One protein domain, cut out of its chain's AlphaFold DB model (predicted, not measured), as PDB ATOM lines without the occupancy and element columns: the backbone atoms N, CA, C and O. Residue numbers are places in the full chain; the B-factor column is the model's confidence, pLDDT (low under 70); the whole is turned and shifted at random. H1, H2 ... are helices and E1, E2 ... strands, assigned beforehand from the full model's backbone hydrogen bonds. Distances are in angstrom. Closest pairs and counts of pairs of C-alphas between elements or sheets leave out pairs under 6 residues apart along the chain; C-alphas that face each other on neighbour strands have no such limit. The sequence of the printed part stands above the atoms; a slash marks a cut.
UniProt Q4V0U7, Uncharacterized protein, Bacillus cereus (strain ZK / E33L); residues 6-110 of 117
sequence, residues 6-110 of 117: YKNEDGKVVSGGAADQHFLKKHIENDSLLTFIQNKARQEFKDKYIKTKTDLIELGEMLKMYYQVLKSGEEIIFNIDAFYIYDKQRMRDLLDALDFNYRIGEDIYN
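What this domain is: This is residues 6 to 110 of the 117 residues of an uncharacterized protein of Bacillus cereus (strain ZK / E33L) (UniProt Q4V0U7). What is the main picture? The long helix H4 has H1 and H2 packed on two parts of its length, while H5 passes close to it about perpendicular, with H3 beside H5. A small hairpin of strands, E2 and E3, lies near H5, and the short strand E1 lies beyond the beginning of H1, far from the middle. What is the make-up? The printed part has 105 residues, mostly helix by class, with named elements in the order E1 H1 H2 H3 H4 H5 E2 E3 and one antiparallel sheet, E2 - E3. How large is it? It is compact, with a radius of gyration of the C-alphas of 13.5 A and spans of 42 by 32 by 21 A.

Where its parts are: Which elements come first? E1 is residues 13 to 15, 6.9 A long, and begins at C-alpha 13 (40.196, 15.426, -6.430). H1 is residues 17 to 29, 18.0 A; H2 is residues 33 to 40, 10.3 A; H3 is residues 43 to 49, 10.0 A. Which follow? H4 is residues 53 to 72, 29.1 A, from C-alpha 53 (20.149, 32.579, -30.377), and H5 is residues 88 to 97, 14.0 A. E2 is residues 102 to 104, 7.0 A, and E3 is residues 107 to 109, 6.5 A, ending at C-alpha 109 (37.988, 35.120, -8.184).

How they stand to each other: How do the first elements stand? E1 pairs with no named strand, but its residues 13 to 14 pair antiparallel with residues 6 to 7. H1 and H2 only just touch, with 3 pairs of C-alphas within 8 A, and touch only at the corner; the closest C-alphas are those of His 27 and Leu 33, 5.1 A. What touches H4? H1 touches its residues 63 to 71 at a steep tilt of 52 degrees, opposite ways, closest at the C-alphas of Gln 21 and Tyr 67, 5.8 A. H2 touches its residues 56 to 60, about perpendicular at 78 degrees, closest at the C-alphas of Leu 34 and Gly 60, 6.0 A. Where is H5? It is close to H4 but not clearly touching, the C-alphas of Met 62 and Met 91 being closest at 7.0 A. It only just touches H3, with 3 pairs of C-alphas within 8 A, closest at Phe 45 and Ala 97, 6.2 A, at a shallow tilt of 22 degrees, opposite ways. What of the backbone atoms? In the hairpin E2 and E3, N 109 and O 102 are within hydrogen-bond range at 2.8 A, and N 104 and O 107 at 3.0 A. Every O i to N i+4 pair is within range in H2, H3, H4 and H5, and 8 of 9 in H1.

The domain as a whole: How far does it reach? The two C-alphas farthest apart, those of Asp 10 and Lys 51, are 42.3 A apart. Is there a cut or a long link? The printed part has no cut, and the one long link is residues 73 to 87, between H4 and H5. Where is confidence low? The mean pLDDT of the printed part is 86.5, and residues 73 to 76 are under 70.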
ATOM      1  N   TYR A   6      36.453  17.855  -9.504       70.25
ATOM      2  CA  TYR A   6      36.556  16.750 -10.447       70.25
ATOM      3  C   TYR A   6      37.466  15.678  -9.854       70.25
ATOM      4  O   TYR A   6      38.518  15.994  -9.311       70.25
ATOM      5  N   LYS A   7      37.069  14.408  -9.937       75.56
ATOM      6  CA  LYS A   7      37.941  13.287  -9.578       75.56
ATOM      7  C   LYS A   7      38.620  12.795 -10.855       75.56
ATOM      8  O   LYS A   7      37.925  12.339 -11.760       75.56
ATOM      9  N   ASN A   8      39.939  12.936 -10.935       72.94
ATOM     10  CA  ASN A   8      40.713  12.530 -12.102       72.94
ATOM     11  C   ASN A   8      40.847  10.997 -12.201       72.94
ATOM     12  O   ASN A   8      40.405  10.261 -11.315       72.94
ATOM     13  N   GLU A   9      41.459  10.525 -13.289       74.75
ATOM     14  CA  GLU A   9      41.658   9.094 -13.576       74.75
ATOM     15  C   GLU A   9      42.490   8.375 -12.494       74.75
ATOM     16  O   GLU A   9      42.259   7.200 -12.223       74.75
ATOM     17  N   ASP A  10      43.359   9.104 -11.784       73.75
ATOM     18  CA  ASP A  10      44.152   8.600 -10.648       73.75
ATOM     19  C   ASP A  10      43.379   8.595  -9.317       73.75
ATOM     20  O   ASP A  10      43.932   8.313  -8.252       73.75
ATOM     21  N   GLY A  11      42.106   8.986  -9.338       75.19
ATOM     22  CA  GLY A  11      41.266   9.105  -8.157       75.19
ATOM     23  C   GLY A  11      41.537  10.339  -7.285       75.19
ATOM     24  O   GLY A  11      40.956  10.439  -6.201       75.19
ATOM     25  N   LYS A  12      42.366  11.285  -7.738       74.12
ATOM     26  CA  LYS A  12      42.631  12.558  -7.050       74.12
ATOM     27  C   LYS A  12      41.524  13.565  -7.327       74.12
ATOM     28  O   LYS A  12      41.037  13.679  -8.447       74.12
ATOM     29  N   VAL A  13      41.156  14.326  -6.304       77.25
ATOM     30  CA  VAL A  13      40.196  15.426  -6.430       77.25
ATOM     31  C   VAL A  13      40.946  16.691  -6.845       77.25
ATOM     32  O   VAL A  13      41.892  17.092  -6.171       77.25
ATOM     33  N   VAL A  14      40.528  17.312  -7.944       72.38
ATOM     34  CA  VAL A  14      41.019  18.607  -8.429       72.38
ATOM     35  C   VAL A  14      39.897  19.645  -8.372       72.38
ATOM     36  O   VAL A  14      38.718  19.309  -8.498       72.38
ATOM     37  N   SER A  15      40.264  20.907  -8.176       73.81
ATOM     38  CA  SER A  15      39.360  22.059  -8.060       73.81
ATOM     39  C   SER A  15      39.879  23.235  -8.895       73.81
ATOM     40  O   SER A  15      40.979  23.173  -9.446       73.81
ATOM     41  N   GLY A  16      39.110  24.322  -8.977       74.88
ATOM     42  CA  GLY A  16      39.541  25.536  -9.676       74.88
ATOM     43  C   GLY A  16      39.590  25.357 -11.198       74.88
ATOM     44  O   GLY A  16      38.816  24.580 -11.760       74.88
ATOM     45  N   GLY A  17      40.546  26.019 -11.859       75.88
ATOM     46  CA  GLY A  17      40.700  25.983 -13.321       75.88
ATOM     47  C   GLY A  17      40.808  24.568 -13.907       75.88
ATOM     48  O   GLY A  17      40.208  24.285 -14.940       75.88
ATOM     49  N   ALA A  18      41.460  23.630 -13.211       76.19
ATOM     50  CA  ALA A  18      41.535  22.235 -13.655       76.19
ATOM     51  C   ALA A  18      40.156  21.543 -13.670       76.19
ATOM     52  O   ALA A  18      39.818  20.833 -14.618       76.19
ATOM     53  N   ALA A  19      39.326  21.767 -12.646       79.31
ATOM     54  CA  ALA A  19      37.965  21.229 -12.613       79.31
ATOM     55  C   ALA A  19      37.074  21.888 -13.679       79.31
ATOM     56  O   ALA A  19      36.289  21.199 -14.336       79.31
ATOM     57  N   ASP A  20      37.237  23.195 -13.898       83.88
ATOM     58  CA  ASP A  20      36.501  23.949 -14.915       83.88
ATOM     59  C   ASP A  20      36.836  23.469 -16.329       83.88
ATOM     60  O   ASP A  20      35.934  23.243 -17.139       83.88
ATOM     61  N   GLN A  21      38.120  23.227 -16.604       82.25
ATOM     62  CA  GLN A  21      38.597  22.673 -17.867       82.25
ATOM     63  C   GLN A  21      37.966  21.307 -18.151       82.25
ATOM     64  O   GLN A  21      37.414  21.097 -19.233       82.25
ATOM     65  N   HIS A  22      38.021  20.376 -17.193       82.50
ATOM     66  CA  HIS A  22      37.433  19.044 -17.354       82.50
ATOM     67  C   HIS A  22      35.920  19.106 -17.574       82.50
ATOM     68  O   HIS A  22      35.370  18.381 -18.408       82.50
ATOM     69  N   PHE A  23      35.246  19.994 -16.850       83.62
ATOM     70  CA  PHE A  23      33.812  20.178 -16.971       83.62
ATOM     71  C   PHE A  23      33.423  20.735 -18.350       83.62
ATOM     72  O   PHE A  23      32.527  20.200 -19.007       83.62
ATOM     73  N   LEU A  24      34.124  21.768 -18.828       87.19
ATOM     74  CA  LEU A  24      33.885  22.355 -20.148       87.19
ATOM     75  C   LEU A  24      34.240  21.404 -21.287       87.19
ATOM     76  O   LEU A  24      33.481  21.335 -22.254       87.19
ATOM     77  N   LYS A  25      35.318  20.620 -21.156       88.38
ATOM     78  CA  LYS A  25      35.705  19.595 -22.136       88.38
ATOM     79  C   LYS A  25      34.522  18.688 -22.477       88.38
ATOM     80  O   LYS A  25      34.182  18.544 -23.648       88.38
ATOM     81  N   LYS A  26      33.822  18.175 -21.456       87.38
ATOM     82  CA  LYS A  26      32.636  17.321 -21.633       87.38
ATOM     83  C   LYS A  26      31.523  18.017 -22.418       87.38
ATOM     84  O   LYS A  26      30.839  17.376 -23.212       87.38
ATOM     85  N   HIS A  27      31.293  19.305 -22.183       88.38
ATOM     86  CA  HIS A  27      30.225  20.032 -22.866       88.38
ATOM     87  C   HIS A  27      30.569  20.385 -24.312       88.38
ATOM     88  O   HIS A  27      29.674  20.365 -25.157       88.38
ATOM     89  N   ILE A  28      31.845  20.654 -24.587       87.62
ATOM     90  CA  ILE A  28      32.367  20.919 -25.929       87.62
ATOM     91  C   ILE A  28      32.346  19.640 -26.775       87.62
ATOM     92  O   ILE A  28      31.830  19.667 -27.886       87.62
ATOM     93  N   GLU A  29      32.844  18.517 -26.250       88.25
ATOM     94  CA  GLU A  29      32.895  17.238 -26.981       88.25
ATOM     95  C   GLU A  29      31.503  16.686 -27.318       88.25
ATOM     96  O   GLU A  29      31.324  16.062 -28.359       88.25
ATOM     97  N   ASN A  30      30.506  16.957 -26.470       88.44
ATOM     98  CA  ASN A  30      29.119  16.526 -26.676       88.44
ATOM     99  C   ASN A  30      28.247  17.557 -27.422       88.44
ATOM    100  O   ASN A  30      27.027  17.414 -27.412       88.44
ATOM    101  N   ASP A  31      28.835  18.627 -27.969       86.12
ATOM    102  CA  ASP A  31      28.119  19.732 -28.637       86.12
ATOM    103  C   ASP A  31      26.926  20.284 -27.818       86.12
ATOM    104  O   ASP A  31      25.849  20.606 -28.313       86.12
ATOM    105  N   SER A  32      27.108  20.360 -26.497       91.06
ATOM    106  CA  SER A  32      26.043  20.681 -25.530       91.06
ATOM    107  C   SER A  32      26.249  22.023 -24.829       91.06
ATOM    108  O   SER A  32      25.529  22.354 -23.884       91.06
ATOM    109  N   LEU A  33      27.228  22.807 -25.283       91.25
ATOM    110  CA  LEU A  33      27.674  24.034 -24.624       91.25
ATOM    111  C   LEU A  33      26.566  25.094 -24.532       91.25
ATOM    112  O   LEU A  33      26.387  25.708 -23.484       91.25
ATOM    113  N   LEU A  34      25.776  25.263 -25.595       92.75
ATOM    114  CA  LEU A  34      24.675  26.232 -25.621       92.75
ATOM    115  C   LEU A  34      23.575  25.858 -24.619       92.75
ATOM    116  O   LEU A  34      23.126  26.687 -23.831       92.75
ATOM    117  N   THR A  35      23.193  24.579 -24.599       92.12
ATOM    118  CA  THR A  35      22.228  24.030 -23.637       92.12
ATOM    119  C   THR A  35      22.742  24.151 -22.204       92.12
ATOM    120  O   THR A  35      21.976  24.451 -21.291       92.12
ATOM    121  N   PHE A  36      24.046  23.953 -21.998       91.69
ATOM    122  CA  PHE A  36      24.687  24.164 -20.707       91.69
ATOM    123  C   PHE A  36      24.545  25.618 -20.241       91.69
ATOM    124  O   PHE A  36      24.033  25.830 -19.144       91.69
ATOM    125  N   ILE A  37      24.910  26.600 -21.072       92.25
ATOM    126  CA  ILE A  37      24.777  28.028 -20.737       92.25
ATOM    127  C   ILE A  37      23.322  28.352 -20.384       92.25
ATOM    128  O   ILE A  37      23.053  28.916 -19.326       92.25
ATOM    129  N   GLN A  38      22.375  27.917 -21.217       92.31
ATOM    130  CA  GLN A  38      20.949  28.187 -21.022       92.31
ATOM    131  C   GLN A  38      20.415  27.651 -19.681       92.31
ATOM    132  O   GLN A  38      19.594  28.299 -19.021       92.31
ATOM    133  N   ASN A  39      20.890  26.472 -19.272       90.06
ATOM    134  CA  ASN A  39      20.408  25.777 -18.081       90.06
ATOM    135  C   ASN A  39      21.158  26.156 -16.801       90.06
ATOM    136  O   ASN A  39      20.592  26.030 -15.715       90.06
ATOM    137  N   LYS A  40      22.430  26.550 -16.905       90.44
ATOM    138  CA  LYS A  40      23.314  26.739 -15.748       90.44
ATOM    139  C   LYS A  40      23.644  28.189 -15.450       90.44
ATOM    140  O   LYS A  40      23.891  28.481 -14.286       90.44
ATOM    141  N   ALA A  41      23.601  29.085 -16.435       91.25
ATOM    142  CA  ALA A  41      23.787  30.501 -16.159       91.25
ATOM    143  C   ALA A  41      22.657  31.020 -15.259       91.25
ATOM    144  O   ALA A  41      21.474  30.719 -15.476       91.25
ATOM    145  N   ARG A  42      23.028  31.819 -14.252       90.31
ATOM    146  CA  ARG A  42      22.083  32.505 -13.356       90.31
ATOM    147  C   ARG A  42      21.058  33.316 -14.160       90.31
ATOM    148  O   ARG A  42      21.385  33.883 -15.200       90.31
ATOM    149  N   GLN A  43      19.815  33.383 -13.679       91.44
ATOM    150  CA  GLN A  43      18.716  34.012 -14.426       91.44
ATOM    151  C   GLN A  43      18.990  35.486 -14.751       91.44
ATOM    152  O   GLN A  43      18.795  35.888 -15.890       91.44
ATOM    153  N   GLU A  44      19.553  36.242 -13.806       92.62
ATOM    154  CA  GLU A  44      19.919  37.655 -13.987       92.62
ATOM    155  C   GLU A  44      20.884  37.872 -15.162       92.62
ATOM    156  O   GLU A  44      20.732  38.809 -15.945       92.62
ATOM    157  N   PHE A  45      21.849  36.964 -15.337       93.38
ATOM    158  CA  PHE A  45      22.769  37.003 -16.467       93.38
ATOM    159  C   PHE A  45      22.043  36.738 -17.787       93.38
ATOM    160  O   PHE A  45      22.241  37.462 -18.762       93.38
ATOM    161  N   LYS A  46      21.177  35.719 -17.818       94.19
ATOM    162  CA  LYS A  46      20.402  35.370 -19.017       94.19
ATOM    163  C   LYS A  46      19.483  36.518 -19.424       94.19
ATOM    164  O   LYS A  46      19.459  36.895 -20.591       94.19
ATOM    165  N   ASP A  47      18.810  37.133 -18.456       94.81
ATOM    166  CA  ASP A  47      17.941  38.285 -18.679       94.81
ATOM    167  C   ASP A  47      18.720  39.506 -19.176       94.81
ATOM    168  O   ASP A  47      18.171  40.313 -19.922       94.81
ATOM    169  N   LYS A  48      19.996  39.652 -18.814       95.19
ATOM    170  CA  LYS A  48      20.849  40.749 -19.285       95.19
ATOM    171  C   LYS A  48      21.418  40.495 -20.683       95.19
ATOM    172  O   LYS A  48      21.369  41.393 -21.521       95.19
ATOM    173  N   TYR A  49      21.921  39.289 -20.947       94.19
ATOM    174  CA  TYR A  49      22.792  39.014 -22.095       94.19
ATOM    175  C   TYR A  49      22.240  38.049 -23.145       94.19
ATOM    176  O   TYR A  49      22.854  37.938 -24.200       94.19
ATOM    177  N   ILE A  50      21.127  37.349 -22.902       94.69
ATOM    178  CA  ILE A  50      20.586  36.349 -23.837       94.69
ATOM    179  C   ILE A  50      19.212  36.806 -24.327       94.69
ATOM    180  O   ILE A  50      18.186  36.551 -23.697       94.69
ATOM    181  N   LYS A  51      19.188  37.500 -25.468       94.12
ATOM    182  CA  LYS A  51      17.958  37.961 -26.136       94.12
ATOM    183  C   LYS A  51      17.652  37.151 -27.386       94.12
ATOM    184  O   LYS A  51      16.495  37.004 -27.772       94.12
ATOM    185  N   THR A  52      18.692  36.616 -28.004       94.75
ATOM    186  CA  THR A  52      18.651  35.908 -29.273       94.75
ATOM    187  C   THR A  52      19.475  34.627 -29.204       94.75
ATOM    188  O   THR A  52      20.298  34.419 -28.312       94.75
ATOM    189  N   LYS A  53      19.286  33.753 -30.199       92.19
ATOM    190  CA  LYS A  53      20.149  32.579 -30.377       92.19
ATOM    191  C   LYS A  53      21.599  32.979 -30.682       92.19
ATOM    192  O   LYS A  53      22.510  32.257 -30.293       92.19
ATOM    193  N   THR A  54      21.806  34.112 -31.353       94.62
ATOM    194  CA  THR A  54      23.139  34.641 -31.673       94.62
ATOM    195  C   THR A  54      23.917  34.968 -30.405       94.62
ATOM    196  O   THR A  54      25.062  34.544 -30.288       94.62
ATOM    197  N   ASP A  55      23.275  35.589 -29.413       93.25
ATOM    198  CA  ASP A  55      23.925  35.882 -28.130       93.25
ATOM    199  C   ASP A  55      24.426  34.603 -27.451       93.25
ATOM    200  O   ASP A  55      25.538  34.553 -26.934       93.25
ATOM    201  N   LEU A  56      23.623  33.536 -27.490       93.25
ATOM    202  CA  LEU A  56      24.000  32.248 -26.914       93.25
ATOM    203  C   LEU A  56      25.216  31.637 -27.629       93.25
ATOM    204  O   LEU A  56      26.080  31.054 -26.975       93.25
ATOM    205  N   ILE A  57      25.296  31.789 -28.956       94.31
ATOM    206  CA  ILE A  57      26.442  31.342 -29.760       94.31
ATOM    207  C   ILE A  57      27.701  32.126 -29.374       94.31
ATOM    208  O   ILE A  57      28.729  31.506 -29.115       94.31
ATOM    209  N   GLU A  58      27.616  33.453 -29.259       93.62
ATOM    210  CA  GLU A  58      28.740  34.302 -28.834       93.62
ATOM    211  C   GLU A  58      29.270  33.899 -27.452       93.62
ATOM    212  O   GLU A  58      30.475  33.733 -27.267       93.62
ATOM    213  N   LEU A  59      28.372  33.664 -26.490       94.50
ATOM    214  CA  LEU A  59      28.743  33.184 -25.156       94.50
ATOM    215  C   LEU A  59      29.391  31.790 -25.203       94.50
ATOM    216  O   LEU A  59      30.316  31.502 -24.442       94.50
ATOM    217  N   GLY A  60      28.937  30.928 -26.117       93.94
ATOM    218  CA  GLY A  60      29.571  29.644 -26.401       93.94
ATOM    219  C   GLY A  60      31.014  29.800 -26.888       93.94
ATOM    220  O   GLY A  60      31.906  29.116 -26.390       93.94
ATOM    221  N   GLU A  61      31.268  30.726 -27.812       93.25
ATOM    222  CA  GLU A  61      32.624  31.021 -28.291       93.25
ATOM    223  C   GLU A  61      33.517  31.603 -27.185       93.25
ATOM    224  O   GLU A  61      34.675  31.202 -27.048       93.25
ATOM    225  N   MET A  62      32.970  32.458 -26.315       93.31
ATOM    226  CA  MET A  62      33.682  32.961 -25.135       93.31
ATOM    227  C   MET A  62      34.122  31.822 -24.199       93.31
ATOM    228  O   MET A  62      35.283  31.779 -23.786       93.31
ATOM    229  N   LEU A  63      33.246  30.850 -23.917       93.00
ATOM    230  CA  LEU A  63      33.615  29.674 -23.115       93.00
ATOM    231  C   LEU A  63      34.632  28.761 -23.805       93.00
ATOM    232  O   LEU A  63      35.475  28.166 -23.131       93.00
ATOM    233  N   LYS A  64      34.587  28.643 -25.137       92.00
ATOM    234  CA  LYS A  64      35.614  27.907 -25.887       92.00
ATOM    235  C   LYS A  64      36.975  28.584 -25.758       92.00
ATOM    236  O   LYS A  64      37.954  27.884 -25.523       92.00
ATOM    237  N   MET A  65      37.043  29.913 -25.854       90.25
ATOM    238  CA  MET A  65      38.283  30.663 -25.634       90.25
ATOM    239  C   MET A  65      38.826  30.427 -24.219       90.25
ATOM    240  O   MET A  65      39.994  30.071 -24.069       90.25
ATOM    241  N   TYR A  66      37.970  30.545 -23.199       89.69
ATOM    242  CA  TYR A  66      38.321  30.231 -21.812       89.69
ATOM    243  C   TYR A  66      38.915  28.818 -21.681       89.69
ATOM    244  O   TYR A  66      39.999  28.641 -21.128       89.69
ATOM    245  N   TYR A  67      38.259  27.813 -22.271       89.88
ATOM    246  CA  TYR A  67      38.752  26.435 -22.278       89.88
ATOM    247  C   TYR A  67      40.114  26.283 -22.972       89.88
ATOM    248  O   TYR A  67      40.964  25.552 -22.469       89.88
ATOM    249  N   GLN A  68      40.342  26.952 -24.108       87.69
ATOM    250  CA  GLN A  68      41.621  26.865 -24.823       87.69
ATOM    251  C   GLN A  68      42.781  27.425 -23.998       87.69
ATOM    252  O   GLN A  68      43.845  26.811 -23.976       87.69
ATOM    253  N   VAL A  69      42.564  28.533 -23.286       85.50
ATOM    254  CA  VAL A  69      43.572  29.134 -22.398       85.50
ATOM    255  C   VAL A  69      43.903  28.203 -21.234       85.50
ATOM    256  O   VAL A  69      45.070  27.955 -20.961       85.50
ATOM    257  N   LEU A  70      42.894  27.610 -20.590       84.12
ATOM    258  CA  LEU A  70      43.149  26.627 -19.530       84.12
ATOM    259  C   LEU A  70      43.858  25.373 -20.056       84.12
ATOM    260  O   LEU A  70      44.691  24.785 -19.373       84.12
ATOM    261  N   LYS A  71      43.527  24.948 -21.281       82.75
ATOM    262  CA  LYS A  71      44.110  23.760 -21.906       82.75
ATOM    263  C   LYS A  71      45.573  23.954 -22.310       82.75
ATOM    264  O   LYS A  71      46.312  22.973 -22.267       82.75
ATOM    265  N   SER A  72      45.986  25.152 -22.731       77.50
ATOM    266  CA  SER A  72      47.370  25.399 -23.164       77.50
ATOM    267  C   SER A  72      48.379  25.296 -22.018       77.50
ATOM    268  O   SER A  72      49.554  25.060 -22.276       77.50
ATOM    269  N   GLY A  73      47.926  25.388 -20.763       61.66
ATOM    270  CA  GLY A  73      48.702  25.000 -19.584       61.66
ATOM    271  C   GLY A  73      49.810  25.973 -19.170       61.66
ATOM    272  O   GLY A  73      50.463  25.720 -18.162       61.66
ATOM    273  N   GLU A  74      50.011  27.082 -19.889       60.00
ATOM    274  CA  GLU A  74      50.928  28.148 -19.453       60.00
ATOM    275  C   GLU A  74      50.373  28.908 -18.237       60.00
ATOM    276  O   GLU A  74      51.136  29.356 -17.383       60.00
ATOM    277  N   GLU A  75      49.044  28.982 -18.105       60.31
ATOM    278  CA  GLU A  75      48.361  29.583 -16.961       60.31
ATOM    279  C   GLU A  75      47.285  28.629 -16.422       60.31
ATOM    280  O   GLU A  75      46.384  28.206 -17.140       60.31
ATOM    281  N   ILE A  76      47.357  28.293 -15.129       66.94
ATOM    282  CA  ILE A  76      46.390  27.399 -14.452       66.94
ATOM    283  C   ILE A  76      45.033  28.108 -14.229       66.94
ATOM    284  O   ILE A  76      44.029  27.475 -13.892       66.94
ATOM    285  N   ILE A  77      44.992  29.433 -14.409       80.19
ATOM    286  CA  ILE A  77      43.834  30.297 -14.173       80.19
ATOM    287  C   ILE A  77      43.717  31.305 -15.314       80.19
ATOM    288  O   ILE A  77      44.686  31.966 -15.678       80.19
ATOM    289  N   PHE A  78      42.504  31.458 -15.837       87.56
ATOM    290  CA  PHE A  78      42.193  32.398 -16.906       87.56
ATOM    291  C   PHE A  78      42.327  33.857 -16.440       87.56
ATOM    292  O   PHE A  78      41.647  34.275 -15.501       87.56
ATOM    293  N   ASN A  79      43.174  34.643 -17.107       89.69
ATOM    294  CA  ASN A  79      43.342  36.071 -16.836       89.69
ATOM    295  C   ASN A  79      42.337  36.926 -17.618       89.69
ATOM    296  O   ASN A  79      42.494  37.089 -18.827       89.69
ATOM    297  N   ILE A  80      41.355  37.534 -16.938       90.44
ATOM    298  CA  ILE A  80      40.391  38.450 -17.578       90.44
ATOM    299  C   ILE A  80      41.074  39.715 -18.115       90.44
ATOM    300  O   ILE A  80      40.586  40.326 -19.068       90.44
ATOM    301  N   ASP A  81      42.213  40.112 -17.549       89.50
ATOM    302  CA  ASP A  81      42.903  41.324 -17.978       89.50
ATOM    303  C   ASP A  81      43.735  41.171 -19.243       89.50
ATOM    304  O   ASP A  81      44.228  42.179 -19.766       89.50
ATOM    305  N   ALA A  82      43.844  39.951 -19.769       87.00
ATOM    306  CA  ALA A  82      44.621  39.677 -20.959       87.00
ATOM    307  C   ALA A  82      44.165  40.528 -22.159       87.00
ATOM    308  O   ALA A  82      42.977  40.740 -22.402       87.00
ATOM    309  N   PHE A  83      45.139  41.002 -22.939       87.44
ATOM    310  CA  PHE A  83      44.926  41.954 -24.037       87.44
ATOM    311  C   PHE A  83      44.022  41.421 -25.159       87.44
ATOM    312  O   PHE A  83      43.457  42.205 -25.916       87.44
ATOM    313  N   TYR A  84      43.893  40.097 -25.286       82.38
ATOM    314  CA  TYR A  84      43.063  39.450 -26.302       82.38
ATOM    315  C   TYR A  84      41.570  39.412 -25.930       82.38
ATOM    316  O   TYR A  84      40.748  38.996 -26.746       82.38
ATOM    317  N   ILE A  85      41.197  39.844 -24.722       86.81
ATOM    318  CA  ILE A  85      39.808  39.873 -24.256       86.81
ATOM    319  C   ILE A  85      39.232  41.264 -24.516       86.81
ATOM    320  O   ILE A  85      39.507  42.216 -23.788       86.81
ATOM    321  N   TYR A  86      38.416  41.372 -25.566       85.50
ATOM    322  CA  TYR A  86      37.796  42.637 -25.967       85.50
ATOM    323  C   TYR A  86      36.699  43.093 -24.991       85.50
ATOM    324  O   TYR A  86      36.703  44.234 -24.540       85.50
ATOM    325  N   ASP A  87      35.785  42.189 -24.625       90.69
ATOM    326  CA  ASP A  87      34.680  42.471 -23.701       90.69
ATOM    327  C   ASP A  87      34.914  41.792 -22.345       90.69
ATOM    328  O   ASP A  87      34.370  40.728 -22.026       90.69
ATOM    329  N   LYS A  88      35.787  42.414 -21.547       92.19
ATOM    330  CA  LYS A  88      36.167  41.922 -20.216       92.19
ATOM    331  C   LYS A  88      34.974  41.823 -19.267       92.19
ATOM    332  O   LYS A  88      34.886  40.863 -18.505       92.19
ATOM    333  N   GLN A  89      34.047  42.784 -19.323       92.88
ATOM    334  CA  GLN A  89      32.885  42.804 -18.436       92.88
ATOM    335  C   GLN A  89      31.931  41.655 -18.751       92.88
ATOM    336  O   GLN A  89      31.493  40.961 -17.840       92.88
ATOM    337  N   ARG A  90      31.628  41.413 -20.032       92.94
ATOM    338  CA  ARG A  90      30.758  40.299 -20.424       92.94
ATOM    339  C   ARG A  90      31.395  38.951 -20.115       92.94
ATOM    340  O   ARG A  90      30.680  38.038 -19.715       92.94
ATOM    341  N   MET A  91      32.718  38.824 -20.262       93.75
ATOM    342  CA  MET A  91      33.429  37.607 -19.859       93.75
ATOM    343  C   MET A  91      33.323  37.388 -18.353       93.75
ATOM    344  O   MET A  91      32.950  36.303 -17.925       93.75
ATOM    345  N   ARG A  92      33.580  38.427 -17.557       92.75
ATOM    346  CA  ARG A  92      33.439  38.373 -16.102       92.75
ATOM    347  C   ARG A  92      32.038  37.940 -15.685       92.75
ATOM    348  O   ARG A  92      31.899  36.955 -14.971       92.75
ATOM    349  N   ASP A  93      31.017  38.624 -16.192       93.12
ATOM    350  CA  ASP A  93      29.622  38.332 -15.868       93.12
ATOM    351  C   ASP A  93      29.250  36.889 -16.258       93.12
ATOM    352  O   ASP A  93      28.506  36.230 -15.535       93.12
ATOM    353  N   LEU A  94      29.786  36.375 -17.373       93.94
ATOM    354  CA  LEU A  94      29.573  34.997 -17.821       93.94
ATOM    355  C   LEU A  94      30.229  33.978 -16.883       93.94
ATOM    356  O   LEU A  94      29.593  32.987 -16.525       93.94
ATOM    357  N   LEU A  95      31.486  34.206 -16.495       92.06
ATOM    358  CA  LEU A  95      32.209  33.315 -15.585       92.06
ATOM    359  C   LEU A  95      31.581  33.338 -14.184       92.06
ATOM    360  O   LEU A  95      31.360  32.273 -13.613       92.06
ATOM    361  N   ASP A  96      31.178  34.509 -13.685       90.69
ATOM    362  CA  ASP A  96      30.440  34.656 -12.424       90.69
ATOM    363  C   ASP A  96      29.080  33.940 -12.477       90.69
ATOM    364  O   ASP A  96      28.695  33.235 -11.542       90.69
ATOM    365  N   ALA A  97      28.348  34.071 -13.589       90.88
ATOM    366  CA  ALA A  97      27.052  33.422 -13.773       90.88
ATOM    367  C   ALA A  97      27.137  31.895 -13.877       90.88
ATOM    368  O   ALA A  97      26.123  31.221 -13.679       90.88
ATOM    369  N   LEU A  98      28.310  31.361 -14.218       89.75
ATOM    370  CA  LEU A  98      28.578  29.933 -14.375       89.75
ATOM    371  C   LEU A  98      29.456  29.360 -13.265       89.75
ATOM    372  O   LEU A  98      29.827  28.187 -13.351       89.75
ATOM    373  N   ASP A  99      29.755  30.153 -12.238       86.94
ATOM    374  CA  ASP A  99      30.603  29.783 -11.109       86.94
ATOM    375  C   ASP A  99      31.998  29.276 -11.533       86.94
ATOM    376  O   ASP A  99      32.488  28.268 -11.020       86.94
ATOM    377  N   PHE A 100      32.614  29.944 -12.514       88.00
ATOM    378  CA  PHE A 100      33.956  29.648 -13.019       88.00
ATOM    379  C   PHE A 100      35.032  30.536 -12.403       88.00
ATOM    380  O   PHE A 100      34.783  31.678 -12.024       88.00
ATOM    381  N   ASN A 101      36.249  29.996 -12.331       87.12
ATOM    382  CA  ASN A 101      37.392  30.667 -11.727       87.12
ATOM    383  C   ASN A 101      38.122  31.548 -12.738       87.12
ATOM    384  O   ASN A 101      38.349  31.156 -13.879       87.12
ATOM    385  N   TYR A 102      38.577  32.713 -12.302       89.88
ATOM    386  CA  TYR A 102      39.414  33.588 -13.116       89.88
ATOM    387  C   TYR A 102      40.284  34.476 -12.233       89.88
ATOM    388  O   TYR A 102      40.117  34.505 -11.016       89.88
ATOM    389  N   ARG A 103      41.220  35.208 -12.838       89.62
ATOM    390  CA  ARG A 103      42.001  36.243 -12.156       89.62
ATOM    391  C   ARG A 103      41.805  37.620 -12.780       89.62
ATOM    392  O   ARG A 103      41.580  37.726 -13.988       89.62
ATOM    393  N   ILE A 104      41.901  38.646 -11.940       88.50
ATOM    394  CA  ILE A 104      41.993  40.063 -12.313       88.50
ATOM    395  C   ILE A 104      43.251  40.591 -11.621       88.50
ATOM    396  O   ILE A 104      43.332  40.564 -10.394       88.50
ATOM    397  N   GLY A 105      44.254  41.013 -12.391       85.81
ATOM    398  CA  GLY A 105      45.602  41.236 -11.857       85.81
ATOM    399  C   GLY A 105      46.133  40.013 -11.091       85.81
ATOM    400  O   GLY A 105      46.244  38.921 -11.651       85.81
ATOM    401  N   GLU A 106      46.434  40.208  -9.806       85.25
ATOM    402  CA  GLU A 106      46.916  39.163  -8.887       85.25
ATOM    403  C   GLU A 106      45.783  38.461  -8.111       85.25
ATOM    404  O   GLU A 106      46.007  37.425  -7.485       85.25
ATOM    405  N   ASP A 107      44.558  38.993  -8.158       84.88
ATOM    406  CA  ASP A 107      43.434  38.485  -7.374       84.88
ATOM    407  C   ASP A 107      42.734  37.329  -8.093       84.88
ATOM    408  O   ASP A 107      42.330  37.447  -9.254       84.88
ATOM    409  N   ILE A 108      42.532  36.217  -7.381       83.81
ATOM    410  CA  ILE A 108      41.786  35.053  -7.872       83.81
ATOM    411  C   ILE A 108      40.331  35.160  -7.420       83.81
ATOM    412  O   ILE A 108      40.029  35.195  -6.229       83.81
ATOM    413  N   TYR A 109      39.425  35.128  -8.389       82.75
ATOM    414  CA  TYR A 109      37.988  35.120  -8.184       82.75
ATOM    415  C   TYR A 109      37.464  33.697  -8.355       82.75
ATOM    416  O   TYR A 109      37.617  33.074  -9.406       82.75
ATOM    417  N   ASN A 110      36.828  33.195  -7.299       74.31
ATOM    418  CA  ASN A 110      36.104  31.934  -7.294       74.31
ATOM    419  C   ASN A 110      34.688  32.202  -6.760       74.31
ATOM    420  O   ASN A 110      34.526  32.368  -5.547       74.31
TER     421      ASN A 110